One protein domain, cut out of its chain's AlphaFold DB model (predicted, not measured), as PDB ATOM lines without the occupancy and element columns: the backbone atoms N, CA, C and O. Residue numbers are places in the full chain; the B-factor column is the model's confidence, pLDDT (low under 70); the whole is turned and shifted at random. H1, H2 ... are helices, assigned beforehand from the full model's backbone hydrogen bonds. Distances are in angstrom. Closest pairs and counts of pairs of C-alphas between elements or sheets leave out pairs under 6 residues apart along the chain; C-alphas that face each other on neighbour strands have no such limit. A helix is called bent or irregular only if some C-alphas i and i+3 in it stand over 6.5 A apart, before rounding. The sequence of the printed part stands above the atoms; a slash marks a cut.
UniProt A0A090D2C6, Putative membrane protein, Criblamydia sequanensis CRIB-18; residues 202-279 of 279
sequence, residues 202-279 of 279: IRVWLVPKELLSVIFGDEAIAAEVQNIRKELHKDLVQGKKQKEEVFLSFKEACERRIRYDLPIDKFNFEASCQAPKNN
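This is residues 202 to 279 of the 279 residues of the protein "Putative membrane protein" of Criblamydia sequanensis CRIB-18 (UniProt A0A090D2C6). H2, the longest helix, and H3 lie side by side as a helical hairpin; short H1 lies crosswise at one end, and residues 258 to 279, with no named element, run alongside. The 78 printed residues, all-helix in class, hold three named helices, H1, H2, H3 in chain order, and no named strand. The whole is compact, radius of gyration of the C-alphas 11.7 A, spans 36 by 25 by 17 A.

Start at H2, residues 219 to 237: it touches H3, residues 243 to 257, closest at C-alphas 232 and 246, 6.2 A, in a hairpin running opposite ways at a shallow tilt of 7 degrees. H1, residues 209 to 216, touches H2's residues 219 to 226 alone, closest at C-alphas 213 and 219, 4.9 A; its steep tilt of 69 degrees is only just short of about perpendicular. Every O i to N i+4 pair is within hydrogen-bond range in H1 and H2, 9 of 11 in H3, which is irregular: C-alphas 253 and 256 are 7.2 A apart.

Find C-alpha 219 at (97.421, -53.022, 247.733); H2 runs 26.7 A to C-alpha 237. H3 runs 21.6 A to C-alpha 257 at (95.290, -63.539, 253.323).

The printed part has no cut; both links are tight. Residues 273 to 279 are under pLDDT 70.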
ATOM      1  N   ILE A 202     107.864 -60.654 262.115       91.12
ATOM      2  CA  ILE A 202     107.255 -59.386 261.731       91.12
ATOM      3  C   ILE A 202     105.897 -59.259 262.422       91.12
ATOM      4  O   ILE A 202     104.995 -60.072 262.219       91.12
ATOM      5  N   ARG A 203     105.737 -58.230 263.257       90.88
ATOM      6  CA  ARG A 203     104.468 -57.910 263.911       90.88
ATOM      7  C   ARG A 203     103.559 -57.178 262.937       90.88
ATOM      8  O   ARG A 203     103.645 -55.958 262.817       90.88
ATOM      9  N   VAL A 204     102.647 -57.922 262.319       89.75
ATOM     10  CA  VAL A 204     101.735 -57.443 261.277       89.75
ATOM     11  C   VAL A 204     100.994 -56.196 261.750       89.75
ATOM     12  O   VAL A 204     101.028 -55.209 261.037       89.75
ATOM     13  N   TRP A 205     100.465 -56.165 262.980       87.12
ATOM     14  CA  TRP A 205      99.734 -55.019 263.556       87.12
ATOM     15  C   TRP A 205     100.427 -53.649 263.393       87.12
ATOM     16  O   TRP A 205      99.763 -52.642 263.162       87.12
ATOM     17  N   LEU A 206     101.761 -53.600 263.480       86.31
ATOM     18  CA  LEU A 206     102.539 -52.351 263.487       86.31
ATOM     19  C   LEU A 206     103.205 -52.017 262.144       86.31
ATOM     20  O   LEU A 206     103.881 -50.993 262.034       86.31
ATOM     21  N   VAL A 207     103.070 -52.895 261.154       88.31
ATOM     22  CA  VAL A 207     103.768 -52.786 259.871       88.31
ATOM     23  C   VAL A 207     103.142 -51.686 258.997       88.31
ATOM     24  O   VAL A 207     101.911 -51.639 258.908       88.31
ATOM     25  N   PRO A 208     103.956 -50.824 258.354       87.69
ATOM     26  CA  PRO A 208     103.489 -49.768 257.446       87.69
ATOM     27  C   PRO A 208     102.876 -50.324 256.151       87.69
ATOM     28  O   PRO A 208     103.159 -51.460 255.768       87.69
ATOM     29  N   LYS A 209     102.053 -49.513 255.468       87.12
ATOM     30  CA  LYS A 209     101.243 -49.905 254.297       87.12
ATOM     31  C   LYS A 209     102.049 -50.621 253.219       87.12
ATOM     32  O   LYS A 209     101.613 -51.636 252.688       87.12
ATOM     33  N   GLU A 210     103.221 -50.094 252.912       88.88
ATOM     34  CA  GLU A 210     104.076 -50.551 251.827       88.88
ATOM     35  C   GLU A 210     104.530 -51.989 252.086       88.88
ATOM     36  O   GLU A 210     104.349 -52.867 251.245       88.88
ATOM     37  N   LEU A 211     104.988 -52.281 253.304       91.12
ATOM     38  CA  LEU A 211     105.367 -53.639 253.689       91.12
ATOM     39  C   LEU A 211     104.141 -54.566 253.818       91.12
ATOM     40  O   LEU A 211     104.262 -55.762 253.567       91.12
ATOM     41  N   LEU A 212     102.943 -54.050 254.117       90.75
ATOM     42  CA  LEU A 212     101.715 -54.853 254.010       90.75
ATOM     43  C   LEU A 212     101.416 -55.251 252.575       90.75
ATOM     44  O   LEU A 212     101.107 -56.412 252.339       90.75
ATOM     45  N   SER A 213     101.539 -54.327 251.624       91.81
ATOM     46  CA  SER A 213     101.296 -54.646 250.213       91.81
ATOM     47  C   SER A 213     102.216 -55.762 249.722       91.81
ATOM     48  O   SER A 213     101.777 -56.641 248.991       91.81
ATOM     49  N   VAL A 214     103.450 -55.815 250.231       94.88
ATOM     50  CA  VAL A 214     104.392 -56.898 249.941       94.88
ATOM     51  C   VAL A 214     103.979 -58.215 250.609       94.88
ATOM     52  O   VAL A 214     104.029 -59.258 249.963       94.88
ATOM     53  N   ILE A 215     103.552 -58.184 251.879       94.06
ATOM     54  CA  ILE A 215     103.146 -59.378 252.651       94.06
ATOM     55  C   ILE A 215     101.851 -60.008 252.109       94.06
ATOM     56  O   ILE A 215     101.717 -61.231 252.090       94.06
ATOM     57  N   PHE A 216     100.893 -59.180 251.696       94.06
ATOM     58  CA  PHE A 216      99.583 -59.612 251.201       94.06
ATOM     59  C   PHE A 216      99.535 -59.745 249.671       94.06
ATOM     60  O   PHE A 216      98.617 -60.365 249.150       94.06
ATOM     61  N   GLY A 217     100.522 -59.203 248.952       91.50
ATOM     62  CA  GLY A 217     100.626 -59.268 247.488       91.50
ATOM     63  C   GLY A 217      99.683 -58.329 246.737       91.50
ATOM     64  O   GLY A 217      99.787 -58.217 245.520       91.50
ATOM     65  N   ASP A 218      98.786 -57.643 247.446       90.75
ATOM     66  CA  ASP A 218      97.789 -56.741 246.879       90.75
ATOM     67  C   ASP A 218      97.651 -55.477 247.744       90.75
ATOM     68  O   ASP A 218      97.536 -55.535 248.976       90.75
ATOM     69  N   GLU A 219      97.653 -54.314 247.090       88.75
ATOM     70  CA  GLU A 219      97.421 -53.022 247.733       88.75
ATOM     71  C   GLU A 219      96.007 -52.886 248.301       88.75
ATOM     72  O   GLU A 219      95.839 -52.263 249.353       88.75
ATOM     73  N   ALA A 220      95.002 -53.473 247.644       89.56
ATOM     74  CA  ALA A 220      93.622 -53.438 248.114       89.56
ATOM     75  C   ALA A 220      93.498 -54.176 249.453       89.56
ATOM     76  O   ALA A 220      92.988 -53.622 250.430       89.56
ATOM     77  N   ILE A 221      94.079 -55.377 249.542       91.00
ATOM     78  CA  ILE A 221      94.111 -56.165 250.780       91.00
ATOM     79  C   ILE A 221      94.904 -55.428 251.864       91.00
ATOM     80  O   ILE A 221      94.471 -55.370 253.015       91.00
ATOM     81  N   ALA A 222      96.042 -54.819 251.522       88.62
ATOM     82  CA  ALA A 222      96.819 -54.031 252.476       88.62
ATOM     83  C   ALA A 222      96.016 -52.851 253.058       88.62
ATOM     84  O   ALA A 222      96.072 -52.610 254.268       88.62
ATOM     85  N   ALA A 223      95.239 -52.145 252.227       86.62
ATOM     86  CA  ALA A 223      94.367 -51.056 252.663       86.62
ATOM     87  C   ALA A 223      93.213 -51.553 253.551       86.62
ATOM     88  O   ALA A 223      92.931 -50.950 254.590       86.62
ATOM     89  N   GLU A 224      92.587 -52.683 253.207       88.38
ATOM     90  CA  GLU A 224      91.584 -53.331 254.062       88.38
ATOM     91  C   GLU A 224      92.163 -53.693 255.431       88.38
ATOM     92  O   GLU A 224      91.576 -53.371 256.463       88.38
ATOM     93  N   VAL A 225      93.351 -54.303 255.461       88.56
ATOM     94  CA  VAL A 225      94.040 -54.668 256.704       88.56
ATOM     95  C   VAL A 225      94.346 -53.426 257.546       88.56
ATOM     96  O   VAL A 225      94.199 -53.473 258.769       88.56
ATOM     97  N   GLN A 226      94.733 -52.301 256.936       87.50
ATOM     98  CA  GLN A 226      94.901 -51.037 257.664       87.50
ATOM     99  C   GLN A 226      93.587 -50.531 258.265       87.50
ATOM    100  O   GLN A 226      93.580 -50.071 259.408       87.50
ATOM    101  N   ASN A 227      92.478 -50.623 257.533       85.62
ATOM    102  CA  ASN A 227      91.171 -50.202 258.034       85.62
ATOM    103  C   ASN A 227      90.715 -51.079 259.205       85.62
ATOM    104  O   ASN A 227      90.359 -50.545 260.255       85.62
ATOM    105  N   ILE A 228      90.861 -52.403 259.087       88.06
ATOM    106  CA  ILE A 228      90.579 -53.355 260.171       88.06
ATOM    107  C   ILE A 228      91.395 -53.003 261.423       88.06
ATOM    108  O   ILE A 228      90.858 -52.989 262.528       88.06
ATOM    109  N   ARG A 229      92.684 -52.657 261.277       86.56
ATOM    110  CA  ARG A 229      93.506 -52.223 262.422       86.56
ATOM    111  C   ARG A 229      92.976 -50.970 263.084       86.56
ATOM    112  O   ARG A 229      92.975 -50.913 264.305       86.56
ATOM    113  N   LYS A 230      92.570 -49.964 262.307       85.12
ATOM    114  CA  LYS A 230      92.041 -48.703 262.848       85.12
ATOM    115  C   LYS A 230      90.765 -48.942 263.646       85.12
ATOM    116  O   LYS A 230      90.626 -48.411 264.744       85.12
ATOM    117  N   GLU A 231      89.857 -49.757 263.115       85.75
ATOM    118  CA  GLU A 231      88.604 -50.105 263.790       85.75
ATOM    119  C   GLU A 231      88.859 -50.886 265.078       85.75
ATOM    120  O   GLU A 231      88.392 -50.499 266.149       85.75
ATOM    121  N   LEU A 232      89.678 -51.934 265.001       85.50
ATOM    122  CA  LEU A 232      90.021 -52.753 266.159       85.50
ATOM    123  C   LEU A 232      90.832 -51.988 267.212       85.50
ATOM    124  O   LEU A 232      90.650 -52.210 268.407       85.50
ATOM    125  N   HIS A 233      91.710 -51.071 266.797       83.38
ATOM    126  CA  HIS A 233      92.445 -50.188 267.705       83.38
ATOM    127  C   HIS A 233      91.500 -49.232 268.431       83.38
ATOM    128  O   HIS A 233      91.596 -49.089 269.647       83.38
ATOM    129  N   LYS A 234      90.530 -48.648 267.718       83.31
ATOM    130  CA  LYS A 234      89.490 -47.810 268.321       83.31
ATOM    131  C   LYS A 234      88.666 -48.592 269.344       83.31
ATOM    132  O   LYS A 234      88.430 -48.077 270.432       83.31
ATOM    133  N   ASP A 235      88.269 -49.824 269.027       81.44
ATOM    134  CA  ASP A 235      87.547 -50.693 269.963       81.44
ATOM    135  C   ASP A 235      88.388 -51.032 271.205       81.44
ATOM    136  O   ASP A 235      87.861 -51.023 272.320       81.44
ATOM    137  N   LEU A 236      89.691 -51.279 271.028       78.50
ATOM    138  CA  LEU A 236      90.628 -51.567 272.116       78.50
ATOM    139  C   LEU A 236      90.817 -50.356 273.044       78.50
ATOM    140  O   LEU A 236      90.717 -50.490 274.260       78.50
ATOM    141  N   VAL A 237      91.051 -49.166 272.478       78.56
ATOM    142  CA  VAL A 237      91.248 -47.918 273.242       78.56
ATOM    143  C   VAL A 237      89.968 -47.493 273.961       78.56
ATOM    144  O   VAL A 237      90.023 -46.994 275.080       78.56
ATOM    145  N   GLN A 238      88.804 -47.719 273.350       81.62
ATOM    146  CA  GLN A 238      87.503 -47.431 273.962       81.62
ATOM    147  C   GLN A 238      87.071 -48.487 274.993       81.62
ATOM    148  O   GLN A 238      85.982 -48.364 275.551       81.62
ATOM    149  N   GLY A 239      87.880 -49.529 275.229       82.25
ATOM    150  CA  GLY A 239      87.564 -50.614 276.160       82.25
ATOM    151  C   GLY A 239      86.371 -51.475 275.735       82.25
ATOM    152  O   GLY A 239      85.802 -52.181 276.561       82.25
ATOM    153  N   LYS A 240      85.969 -51.415 274.458       81.75
ATOM    154  CA  LYS A 240      84.839 -52.185 273.912       81.75
ATOM    155  C   LYS A 240      85.173 -53.655 273.703       81.75
ATOM    156  O   LYS A 240      84.265 -54.478 273.702       81.75
ATOM    157  N   LYS A 241      86.451 -53.962 273.478       84.19
ATOM    158  CA  LYS A 241      86.968 -55.319 273.280       84.19
ATOM    159  C   LYS A 241      88.218 -55.530 274.112       84.19
ATOM    160  O   LYS A 241      89.031 -54.615 274.263       84.19
ATOM    161  N   GLN A 242      88.386 -56.748 274.612       84.50
ATOM    162  CA  GLN A 242      89.613 -57.135 275.301       84.50
ATOM    163  C   GLN A 242      90.747 -57.384 274.301       84.50
ATOM    164  O   GLN A 242      90.535 -57.618 273.108       84.50
ATOM    165  N   LYS A 243      91.987 -57.344 274.791       81.50
ATOM    166  CA  LYS A 243      93.175 -57.514 273.951       81.50
ATOM    167  C   LYS A 243      93.209 -58.886 273.270       81.50
ATOM    168  O   LYS A 243      93.602 -58.954 272.104       81.50
ATOM    169  N   GLU A 244      92.790 -59.955 273.953       85.19
ATOM    170  CA  GLU A 244      92.704 -61.294 273.354       85.19
ATOM    171  C   GLU A 244      91.666 -61.358 272.225       85.19
ATOM    172  O   GLU A 244      91.942 -61.938 271.176       85.19
ATOM    173  N   GLU A 245      90.506 -60.724 272.404       85.25
ATOM    174  CA  GLU A 245      89.435 -60.693 271.399       85.25
ATOM    175  C   GLU A 245      89.879 -59.949 270.136       85.25
ATOM    176  O   GLU A 245      89.634 -60.401 269.015       85.25
ATOM    177  N   VAL A 246      90.581 -58.825 270.311       85.38
ATOM    178  CA  VAL A 246      91.156 -58.056 269.202       85.38
ATOM    179  C   VAL A 246      92.244 -58.852 268.486       85.38
ATOM    180  O   VAL A 246      92.268 -58.876 267.257       85.38
ATOM    181  N   PHE A 247      93.120 -59.527 269.234       86.69
ATOM    182  CA  PHE A 247      94.136 -60.407 268.660       86.69
ATOM    183  C   PHE A 247      93.512 -61.512 267.806       86.69
ATOM    184  O   PHE A 247      93.930 -61.696 266.663       86.69
ATOM    185  N   LEU A 248      92.512 -62.222 268.336       88.06
ATOM    186  CA  LEU A 248      91.874 -63.331 267.634       88.06
ATOM    187  C   LEU A 248      91.157 -62.839 266.372       88.06
ATOM    188  O   LEU A 248      91.417 -63.355 265.288       88.06
ATOM    189  N   SER A 249      90.369 -61.766 266.495       88.19
ATOM    190  CA  SER A 249      89.665 -61.142 265.365       88.19
ATOM    191  C   SER A 249      90.638 -60.696 264.269       88.19
ATOM    192  O   SER A 249      90.411 -60.925 263.081       88.19
ATOM    193  N   PHE A 250      91.751 -60.068 264.659       90.44
ATOM    194  CA  PHE A 250      92.759 -59.598 263.715       90.44
ATOM    195  C   PHE A 250      93.496 -60.755 263.034       90.44
ATOM    196  O   PHE A 250      93.722 -60.719 261.822       90.44
ATOM    197  N   LYS A 251      93.850 -61.789 263.803       91.81
ATOM    198  CA  LYS A 251      94.509 -62.992 263.295       91.81
ATOM    199  C   LYS A 251      93.619 -63.704 262.277       91.81
ATOM    200  O   LYS A 251      94.073 -63.954 261.167       91.81
ATOM    201  N   GLU A 252      92.356 -63.958 262.608       91.31
ATOM    202  CA  GLU A 252      91.405 -64.627 261.711       91.31
ATOM    203  C   GLU A 252      91.185 -63.853 260.407       91.31
ATOM    204  O   GLU A 252      91.128 -64.453 259.331       91.31
ATOM    205  N   ALA A 253      91.124 -62.520 260.486       89.12
ATOM    206  CA  ALA A 253      90.953 -61.669 259.316       89.12
ATOM    207  C   ALA A 253      92.179 -61.662 258.385       89.12
ATOM    208  O   ALA A 253      92.018 -61.535 257.172       89.12
ATOM    209  N   CYS A 254      93.395 -61.792 258.930       91.12
ATOM    210  CA  CYS A 254      94.633 -61.562 258.179       91.12
ATOM    211  C   CYS A 254      95.403 -62.837 257.816       91.12
ATOM    212  O   CYS A 254      96.000 -62.890 256.745       91.12
ATOM    213  N   GLU A 255      95.422 -63.860 258.673       91.44
ATOM    214  CA  GLU A 255      96.321 -65.018 258.544       91.44
ATOM    215  C   GLU A 255      96.124 -65.775 257.227       91.44
ATOM    216  O   GLU A 255      97.094 -66.134 256.569       91.44
ATOM    217  N   ARG A 256      94.870 -65.930 256.787       90.75
ATOM    218  CA  ARG A 256      94.528 -66.610 255.524       90.75
ATOM    219  C   ARG A 256      94.795 -65.776 254.271       90.75
ATOM    220  O   ARG A 256      94.675 -66.302 253.171       90.75
ATOM    221  N   ARG A 257      95.080 -64.482 254.431       92.19
ATOM    222  CA  ARG A 257      95.290 -63.539 253.323       92.19
ATOM    223  C   ARG A 257      96.769 -63.299 253.029       92.19
ATOM    224  O   ARG A 257      97.075 -62.674 252.021       92.19
ATOM    225  N   ILE A 258      97.675 -63.744 253.904       92.31
ATOM    226  CA  ILE A 258      99.118 -63.681 253.645       92.31
ATOM    227  C   ILE A 258      99.415 -64.455 252.361       92.31
ATOM    228  O   ILE A 258      98.822 -65.511 252.124       92.31
ATOM    229  N   ARG A 259     100.326 -63.931 251.533       91.88
ATOM    230  CA  ARG A 259     100.736 -64.616 250.306       91.88
ATOM    231  C   ARG A 259     101.189 -66.045 250.600       91.88
ATOM    232  O   ARG A 259     101.915 -66.296 251.561       91.88
ATOM    233  N   TYR A 260     100.787 -66.972 249.737       88.62
ATOM    234  CA  TYR A 260     100.995 -68.407 249.935       88.62
ATOM    235  C   TYR A 260     102.475 -68.825 249.967       88.62
ATOM    236  O   TYR A 260     102.794 -69.882 250.504       88.62
ATOM    237  N   ASP A 261     103.370 -68.026 249.380       89.75
ATOM    238  CA  ASP A 261     104.812 -68.270 249.337       89.75
ATOM    239  C   ASP A 261     105.542 -67.811 250.610       89.75
ATOM    240  O   ASP A 261     106.725 -68.113 250.782       89.75
ATOM    241  N   LEU A 262     104.852 -67.115 251.524       91.69
ATOM    242  CA  LEU A 262     105.444 -66.615 252.759       91.69
ATOM    243  C   LEU A 262     105.137 -67.534 253.962       91.69
ATOM    244  O   LEU A 262     103.976 -67.843 254.241       91.69
ATOM    245  N   PRO A 263     106.159 -67.937 254.737       91.50
ATOM    246  CA  PRO A 263     105.992 -68.777 255.921       91.50
ATOM    247  C   PRO A 263     105.229 -68.051 257.044       91.50
ATOM    248  O   PRO A 263     105.706 -67.066 257.614       91.50
ATOM    249  N   ILE A 264     104.042 -68.564 257.395       90.12
ATOM    250  CA  ILE A 264     103.131 -67.961 258.389       90.12
ATOM    251  C   ILE A 264     103.800 -67.809 259.769       90.12
ATOM    252  O   ILE A 264     103.547 -66.838 260.483       90.12
ATOM    253  N   ASP A 265     104.709 -68.715 260.147       90.88
ATOM    254  CA  ASP A 265     105.410 -68.701 261.437       90.88
ATOM    255  C   ASP A 265     106.336 -67.485 261.633       90.88
ATOM    256  O   ASP A 265     106.692 -67.163 262.779       90.88
ATOM    257  N   LYS A 266     106.679 -66.781 260.543       92.69
ATOM    258  CA  LYS A 266     107.445 -65.525 260.563       92.69
ATOM    259  C   LYS A 266     106.592 -64.302 260.891       92.69
ATOM    260  O   LYS A 266     107.148 -63.226 261.112       92.69
ATOM    261  N   PHE A 267     105.273 -64.441 260.991       92.06
ATOM    262  CA  PHE A 267     104.370 -63.341 261.309       92.06
ATOM    263  C   PHE A 267     103.819 -63.441 262.732       92.06
ATOM    264  O   PHE A 267     103.593 -64.514 263.289       92.06
ATOM    265  N   ASN A 268     103.623 -62.281 263.353       91.56
ATOM    266  CA  ASN A 268     103.009 -62.140 264.665       91.56
ATOM    267  C   ASN A 268     101.828 -61.164 264.559       91.56
ATOM    268  O   ASN A 268     101.978 -60.040 264.082       91.56
ATOM    269  N   PHE A 269     100.655 -61.600 265.012       88.69
ATOM    270  CA  PHE A 269      99.408 -60.835 264.919       88.69
ATOM    271  C   PHE A 269      99.027 -60.147 266.235       88.69
ATOM    272  O   PHE A 269      97.919 -59.632 266.342       88.69
ATOM    273  N   GLU A 270      99.907 -60.134 267.244       85.38
ATOM    274  CA  GLU A 270      99.609 -59.528 268.546       85.38
ATOM    275  C   GLU A 270      99.193 -58.067 268.397       85.38
ATOM    276  O   GLU A 270      99.953 -57.229 267.896       85.38
ATOM    277  N   ALA A 271      97.998 -57.771 268.901       78.75
ATOM    278  CA  ALA A 271      97.493 -56.419 268.989       78.75
ATOM    279  C   ALA A 271      98.222 -55.640 270.092       78.75
ATOM    280  O   ALA A 271      98.607 -56.178 271.139       78.75
ATOM    281  N   SER A 272      98.408 -54.347 269.860       74.94
ATOM    282  CA  SER A 272      99.004 -53.421 270.817       74.94
ATOM    283  C   SER A 272      98.137 -52.174 270.930       74.94
ATOM    284  O   SER A 272      97.524 -51.762 269.948       74.94
ATOM    285  N   CYS A 273      98.129 -51.552 272.112       66.50
ATOM    286  CA  CYS A 273      97.528 -50.230 272.309       66.50
ATOM    287  C   CYS A 273      98.260 -49.142 271.509       66.50
ATOM    288  O   CYS A 273      97.688 -48.085 271.257       66.50
ATOM    289  N   GLN A 274      99.490 -49.418 271.054       66.44
ATOM    290  CA  GLN A 274     100.186 -48.561 270.106       66.44
ATOM    291  C   GLN A 274      99.358 -48.415 268.829       66.44
ATOM    292  O   GLN A 274      98.979 -49.412 268.204       66.44
ATOM    293  N   ALA A 275      99.102 -47.161 268.455       60.84
ATOM    294  CA  ALA A 275      98.361 -46.836 267.252       60.84
ATOM    295  C   ALA A 275      99.032 -47.464 266.015       60.84
ATOM    296  O   ALA A 275     100.262 -47.411 265.878       60.84
ATOM    297  N   PRO A 276      98.252 -48.073 265.106       59.59
ATOM    298  CA  PRO A 276      98.783 -48.574 263.846       59.59
ATOM    299  C   PRO A 276      99.316 -47.404 263.005       59.59
ATOM    300  O   PRO A 276      98.687 -46.349 262.920       59.59
ATOM    301  N   LYS A 277     100.486 -47.580 262.375       55.59
ATOM    302  CA  LYS A 277     101.077 -46.555 261.502       55.59
ATOM    303  C   LYS A 277     100.215 -46.355 260.248       55.59
ATOM    304  O   LYS A 277     100.001 -47.300 259.487       55.59
ATOM    305  N   ASN A 278      99.788 -45.114 260.028       50.94
ATOM    306  CA  ASN A 278      99.149 -44.655 258.800       50.94
ATOM    307  C   ASN A 278     100.211 -43.925 257.975       50.94
ATOM    308  O   ASN A 278     100.487 -42.762 258.251       50.94
ATOM    309  N   ASN A 279     100.831 -44.623 257.029       48.19
ATOM    310  CA  ASN A 279     101.419 -43.951 255.874       48.19
ATOM    311  C   ASN A 279     100.341 -43.902 254.793       48.19
ATOM    312  O   ASN A 279      99.700 -44.965 254.584       48.19
TER     313      ASN A 279